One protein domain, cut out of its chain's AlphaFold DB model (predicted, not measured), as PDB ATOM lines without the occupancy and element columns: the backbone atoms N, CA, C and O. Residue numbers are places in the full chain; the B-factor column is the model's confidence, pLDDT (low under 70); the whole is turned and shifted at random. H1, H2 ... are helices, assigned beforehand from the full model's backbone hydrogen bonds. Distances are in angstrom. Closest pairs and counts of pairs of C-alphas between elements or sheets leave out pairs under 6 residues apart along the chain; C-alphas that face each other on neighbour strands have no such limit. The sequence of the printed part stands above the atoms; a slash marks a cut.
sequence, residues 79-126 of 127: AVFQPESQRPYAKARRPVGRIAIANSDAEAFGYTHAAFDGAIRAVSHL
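This is residues 79 to 126 of the 127 residues of an uncharacterized protein of Streptomyces sp. AcH 505 (UniProt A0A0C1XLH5). This domain has little regular structure: a flat, looping path with one clear helix, H2, and a very short one, H1, set apart from it. Between them a long link runs out past H1 to a turn near Arg 98, then folds back to reach H2. The printed part has 48 residues with two named helices, H1 then H2, and no named strand; the class is all helix, with 18 residues in named elements. It is compact, with a radius of gyration of the C-alphas of 10.6 A, and spans 30 by 25 by 13 A.

Going along from Ala 79, you first meet H1, residues 88 to 92, then H2, residues 112 to 124; the two are apart. In both, every O i to N i+4 pair is within hydrogen-bond range.

Find C-alpha 88 at (27.172, -18.491, 8.586); from there H1 runs 6.1 A to C-alpha 92. Find C-alpha 112 at (36.881, -5.010, -3.626); H2 runs 19.0 A to C-alpha 124 at (35.847, -23.156, -9.281).

Look at Phe 81 and Arg 98: their C-alphas, the two farthest apart, are 30.9 A apart. Residues 93 to 111 make a long link. The printed part has no cut, and no printed residue is under 70 in pLDDT.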
ATOM      1  N   ALA A  79      30.965 -16.672  16.211       91.94
ATOM      2  CA  ALA A  79      31.249 -17.366  14.960       91.94
ATOM      3  C   ALA A  79      32.677 -17.118  14.440       91.94
ATOM      4  O   ALA A  79      33.192 -17.969  13.715       91.94
ATOM      5  N   VAL A  80      33.345 -16.014  14.814       92.94
ATOM      6  CA  VAL A  80      34.733 -15.764  14.376       92.94
ATOM      7  C   VAL A  80      35.704 -16.834  14.878       92.94
ATOM      8  O   VAL A  80      36.673 -17.150  14.189       92.94
ATOM      9  N   PHE A  81      35.408 -17.447  16.027       94.94
ATOM     10  CA  PHE A  81      36.230 -18.490  16.645       94.94
ATOM     11  C   PHE A  81      35.946 -19.893  16.101       94.94
ATOM     12  O   PHE A  81      36.642 -20.846  16.444       94.94
ATOM     13  N   GLN A  82      34.925 -20.045  15.256       95.31
ATOM     14  CA  GLN A  82      34.616 -21.319  14.620       95.31
ATOM     15  C   GLN A  82      35.463 -21.508  13.352       95.31
ATOM     16  O   GLN A  82      35.801 -20.517  12.688       95.31
ATOM     17  N   PRO A  83      35.751 -22.768  12.962       95.75
ATOM     18  CA  PRO A  83      36.311 -23.068  11.650       95.75
ATOM     19  C   PRO A  83      35.480 -22.415  10.548       95.75
ATOM     20  O   PRO A  83      34.251 -22.379  10.637       95.75
ATOM     21  N   GLU A  84      36.133 -21.937   9.489       91.62
ATOM     22  CA  GLU A  84      35.466 -21.176   8.430       91.62
ATOM     23  C   GLU A  84      34.246 -21.909   7.858       91.62
ATOM     24  O   GLU A  84      33.174 -21.324   7.741       91.62
ATOM     25  N   SER A  85      34.358 -23.219   7.617       93.19
ATOM     26  CA  SER A  85      33.277 -24.069   7.092       93.19
ATOM     27  C   SER A  85      32.009 -24.100   7.960       93.19
ATOM     28  O   SER A  85      30.942 -24.508   7.480       93.19
ATOM     29  N   GLN A  86      32.109 -23.678   9.226       94.44
ATOM     30  CA  GLN A  86      30.999 -23.590  10.169       94.44
ATOM     31  C   GLN A  86      30.386 -22.186  10.262       94.44
ATOM     32  O   GLN A  86      29.257 -22.061  10.753       94.44
ATOM     33  N   ARG A  87      31.069 -21.156   9.751       94.88
ATOM     34  CA  ARG A  87      30.607 -19.766   9.808       94.88
ATOM     35  C   ARG A  87      29.363 -19.558   8.932       94.88
ATOM     36  O   ARG A  87      29.231 -20.215   7.894       94.88
ATOM     37  N   PRO A  88      28.438 -18.650   9.305       93.62
ATOM     38  CA  PRO A  88      27.172 -18.491   8.586       93.62
ATOM     39  C   PRO A  88      27.337 -18.153   7.098       93.62
ATOM     40  O   PRO A  88      26.701 -18.800   6.268       93.62
ATOM     41  N   TYR A  89      28.227 -17.216   6.749       93.94
ATOM     42  CA  TYR A  89      28.471 -16.836   5.352       93.94
ATOM     43  C   TYR A  89      29.024 -18.002   4.514       93.94
ATOM     44  O   TYR A  89      28.581 -18.232   3.391       93.94
ATOM     45  N   ALA A  90      29.918 -18.815   5.087       94.75
ATOM     46  CA  ALA A  90      30.504 -19.973   4.418       94.75
ATOM     47  C   ALA A  90      29.496 -21.111   4.190       94.75
ATOM     48  O   ALA A  90      29.565 -21.819   3.186       94.75
ATOM     49  N   LYS A  91      28.532 -21.285   5.102       95.00
ATOM     50  CA  LYS A  91      27.400 -22.204   4.904       95.00
ATOM     51  C   LYS A  91      26.443 -21.689   3.831       95.00
ATOM     52  O   LYS A  91      26.017 -22.473   2.990       95.00
ATOM     53  N   ALA A  92      26.134 -20.393   3.854       93.88
ATOM     54  CA  ALA A  92      25.194 -19.763   2.931       93.88
ATOM     55  C   ALA A  92      25.707 -19.706   1.482       93.88
ATOM     56  O   ALA A  92      24.912 -19.794   0.557       93.88
ATOM     57  N   ARG A  93      27.028 -19.600   1.276       94.81
ATOM     58  CA  ARG A  93      27.651 -19.488  -0.055       94.81
ATOM     59  C   ARG A  93      27.922 -20.814  -0.775       94.81
ATOM     60  O   ARG A  93      28.590 -20.812  -1.812       94.81
ATOM     61  N   ARG A  94      27.499 -21.949  -0.204       94.62
ATOM     62  CA  ARG A  94      27.707 -23.269  -0.821       94.62
ATOM     63  C   ARG A  94      26.953 -23.346  -2.154       94.62
ATOM     64  O   ARG A  94      25.842 -22.824  -2.239       94.62
ATOM     65  N   PRO A  95      27.534 -23.981  -3.185       95.38
ATOM     66  CA  PRO A  95      26.863 -24.110  -4.468       95.38
ATOM     67  C   PRO A  95      25.611 -24.987  -4.352       95.38
ATOM     68  O   PRO A  95      25.554 -25.912  -3.539       95.38
ATOM     69  N   VAL A  96      24.617 -24.707  -5.194       95.19
ATOM     70  CA  VAL A  96      23.371 -25.477  -5.297       95.19
ATOM     71  C   VAL A  96      23.193 -25.910  -6.747       95.19
ATOM     72  O   VAL A  96      22.841 -25.109  -7.613       95.19
ATOM     73  N   GLY A  97      23.458 -27.185  -7.034       93.62
ATOM     74  CA  GLY A  97      23.463 -27.692  -8.407       93.62
ATOM     75  C   GLY A  97      24.467 -26.927  -9.273       93.62
ATOM     76  O   GLY A  97      25.659 -26.946  -8.995       93.62
ATOM     77  N   ARG A  98      23.976 -26.233 -10.305       94.62
ATOM     78  CA  ARG A  98      24.785 -25.407 -11.224       94.62
ATOM     79  C   ARG A  98      24.842 -23.923 -10.831       94.62
ATOM     80  O   ARG A  98      25.131 -23.078 -11.670       94.62
ATOM     81  N   ILE A  99      24.501 -23.592  -9.586       96.06
ATOM     82  CA  ILE A  99      24.461 -22.216  -9.079       96.06
ATOM     83  C   ILE A  99      25.601 -22.026  -8.078       96.06
ATOM     84  O   ILE A  99      25.652 -22.725  -7.065       96.06
ATOM     85  N   ALA A 100      26.482 -21.057  -8.335       97.12
ATOM     86  CA  ALA A 100      27.553 -20.634  -7.431       97.12
ATOM     87  C   ALA A 100      27.319 -19.192  -6.929       97.12
ATOM     88  O   ALA A 100      26.679 -18.395  -7.612       97.12
ATOM     89  N   ILE A 101      27.815 -18.858  -5.728       95.94
ATOM     90  CA  ILE A 101      27.512 -17.599  -5.016       95.94
ATOM     91  C   ILE A 101      28.803 -16.805  -4.735       95.94
ATOM     92  O   ILE A 101      29.704 -17.312  -4.057       95.94
ATOM     93  N   ALA A 102      28.857 -15.554  -5.218       95.44
ATOM     94  CA  ALA A 102      30.063 -14.706  -5.259       95.44
ATOM     95  C   ALA A 102      29.883 -13.245  -4.781       95.44
ATOM     96  O   ALA A 102      30.736 -12.409  -5.058       95.44
ATOM     97  N   ASN A 103      28.771 -12.886  -4.130       90.19
ATOM     98  CA  ASN A 103      28.592 -11.514  -3.629       90.19
ATOM     99  C   ASN A 103      29.492 -11.226  -2.404       90.19
ATOM    100  O   ASN A 103      30.097 -12.133  -1.840       90.19
ATOM    101  N   SER A 104      29.563  -9.968  -1.959       89.75
ATOM    102  CA  SER A 104      30.349  -9.581  -0.774       89.75
ATOM    103  C   SER A 104      29.857 -10.243   0.520       89.75
ATOM    104  O   SER A 104      30.665 -10.588   1.382       89.75
ATOM    105  N   ASP A 105      28.550 -10.500   0.654       90.50
ATOM    106  CA  ASP A 105      27.990 -11.259   1.781       90.50
ATOM    107  C   ASP A 105      28.534 -12.691   1.850       90.50
ATOM    108  O   ASP A 105      28.666 -13.251   2.939       90.50
ATOM    109  N   ALA A 106      28.891 -13.277   0.703       93.38
ATOM    110  CA  ALA A 106      29.521 -14.583   0.634       93.38
ATOM    111  C   ALA A 106      30.940 -14.571   1.205       93.38
ATOM    112  O   ALA A 106      31.422 -15.630   1.579       93.38
ATOM    113  N   GLU A 107      31.608 -13.427   1.312       93.44
ATOM    114  CA  GLU A 107      32.918 -13.309   1.966       93.44
ATOM    115  C   GLU A 107      32.826 -12.706   3.374       93.44
ATOM    116  O   GLU A 107      33.811 -12.707   4.106       93.44
ATOM    117  N   ALA A 108      31.645 -12.209   3.765       93.50
ATOM    118  CA  ALA A 108      31.446 -11.406   4.972       93.50
ATOM    119  C   ALA A 108      32.447 -10.243   5.094       93.50
ATOM    120  O   ALA A 108      32.870  -9.886   6.194       93.50
ATOM    121  N   PHE A 109      32.831  -9.674   3.947       92.56
ATOM    122  CA  PHE A 109      33.835  -8.625   3.861       92.56
ATOM    123  C   PHE A 109      33.491  -7.657   2.730       92.56
ATOM    124  O   PHE A 109      33.235  -8.060   1.596       92.56
ATOM    125  N   GLY A 110      33.438  -6.364   3.053       91.06
ATOM    126  CA  GLY A 110      32.885  -5.331   2.177       91.06
ATOM    127  C   GLY A 110      33.827  -4.790   1.097       91.06
ATOM    128  O   GLY A 110      33.486  -3.811   0.441       91.06
ATOM    129  N   TYR A 111      35.012  -5.375   0.923       91.44
ATOM    130  CA  TYR A 111      36.084  -4.780   0.123       91.44
ATOM    131  C   TYR A 111      36.222  -5.405  -1.268       91.44
ATOM    132  O   TYR A 111      35.934  -6.581  -1.486       91.44
ATOM    133  N   THR A 112      36.747  -4.622  -2.212       92.38
ATOM    134  CA  THR A 112      36.881  -5.010  -3.626       92.38
ATOM    135  C   THR A 112      37.662  -6.305  -3.839       92.38
ATOM    136  O   THR A 112      37.282  -7.119  -4.672       92.38
ATOM    137  N   HIS A 113      38.741  -6.526  -3.088       92.19
ATOM    138  CA  HIS A 113      39.545  -7.741  -3.235       92.19
ATOM    139  C   HIS A 113      38.767  -8.998  -2.817       92.19
ATOM    140  O   HIS A 113      38.830  -9.995  -3.525       92.19
ATOM    141  N   ALA A 114      37.934  -8.921  -1.773       92.62
ATOM    142  CA  ALA A 114      37.050 -10.027  -1.410       92.62
ATOM    143  C   ALA A 114      36.033 -10.332  -2.516       92.62
ATOM    144  O   ALA A 114      35.741 -11.493  -2.780       92.62
ATOM    145  N   ALA A 115      35.540  -9.319  -3.235       92.62
ATOM    146  CA  ALA A 115      34.685  -9.563  -4.397       92.62
ATOM    147  C   ALA A 115      35.416 -10.353  -5.503       92.62
ATOM    148  O   ALA A 115      34.819 -11.235  -6.121       92.62
ATOM    149  N   PHE A 116      36.708 -10.088  -5.731       94.00
ATOM    150  CA  PHE A 116      37.518 -10.871  -6.672       94.00
ATOM    151  C   PHE A 116      37.761 -12.299  -6.179       94.00
ATOM    152  O   PHE A 116      37.539 -13.242  -6.938       94.00
ATOM    153  N   ASP A 117      38.138 -12.470  -4.913       93.38
ATOM    154  CA  ASP A 117      38.357 -13.790  -4.312       93.38
ATOM    155  C   ASP A 117      37.074 -14.635  -4.349       93.38
ATOM    156  O   ASP A 117      37.093 -15.805  -4.740       93.38
ATOM    157  N   GLY A 118      35.929 -14.020  -4.035       95.19
ATOM    158  CA  GLY A 118      34.615 -14.650  -4.108       95.19
ATOM    159  C   GLY A 118      34.220 -15.054  -5.526       95.19
ATOM    160  O   GLY A 118      33.651 -16.132  -5.716       95.19
ATOM    161  N   ALA A 119      34.565 -14.244  -6.532       95.06
ATOM    162  CA  ALA A 119      34.348 -14.581  -7.938       95.06
ATOM    163  C   ALA A 119      35.210 -15.774  -8.379       95.06
ATOM    164  O   ALA A 119      34.678 -16.732  -8.942       95.06
ATOM    165  N   ILE A 120      36.510 -15.760  -8.067       95.69
ATOM    166  CA  ILE A 120      37.436 -16.861  -8.379       95.69
ATOM    167  C   ILE A 120      36.951 -18.165  -7.729       95.69
ATOM    168  O   ILE A 120      36.844 -19.196  -8.397       95.69
ATOM    169  N   ARG A 121      36.585 -18.111  -6.442       95.00
ATOM    170  CA  ARG A 121      36.025 -19.246  -5.694       95.00
ATOM    171  C   ARG A 121      34.730 -19.767  -6.313       95.00
ATOM    172  O   ARG A 121      34.526 -20.969  -6.395       95.00
ATOM    173  N   ALA A 122      33.818 -18.890  -6.714       96.38
ATOM    174  CA  ALA A 122      32.546 -19.328  -7.274       96.38
ATOM    175  C   ALA A 122      32.712 -19.993  -8.646       96.38
ATOM    176  O   ALA A 122      32.020 -20.969  -8.925       96.38
ATOM    177  N   VAL A 123      33.645 -19.515  -9.477       95.75
ATOM    178  CA  VAL A 123      33.959 -20.143 -10.770       95.75
ATOM    179  C   VAL A 123      34.500 -21.561 -10.578       95.75
ATOM    180  O   VAL A 123      34.101 -22.455 -11.321       95.75
ATOM    181  N   SER A 124      35.326 -21.808  -9.553       94.38
ATOM    182  CA  SER A 124      35.847 -23.156  -9.281       94.38
ATOM    183  C   SER A 124      34.778 -24.165  -8.838       94.38
ATOM    184  O   SER A 124      35.012 -25.364  -8.914       94.38
ATOM    185  N   HIS A 125      33.594 -23.712  -8.416       93.50
ATOM    186  CA  HIS A 125      32.459 -24.593  -8.113       93.50
ATOM    187  C   HIS A 125      31.674 -25.044  -9.358       93.50
ATOM    188  O   HIS A 125      30.763 -25.861  -9.229       93.50
ATOM    189  N   LEU A 126      31.951 -24.465 -10.531       92.38
ATOM    190  CA  LEU A 126      31.224 -24.730 -11.780       92.38
ATOM    191  C   LEU A 126      31.985 -25.643 -12.750       92.38
ATOM    192  O   LEU A 126      31.439 -25.985 -13.801       92.38
TER     193      LEU A 126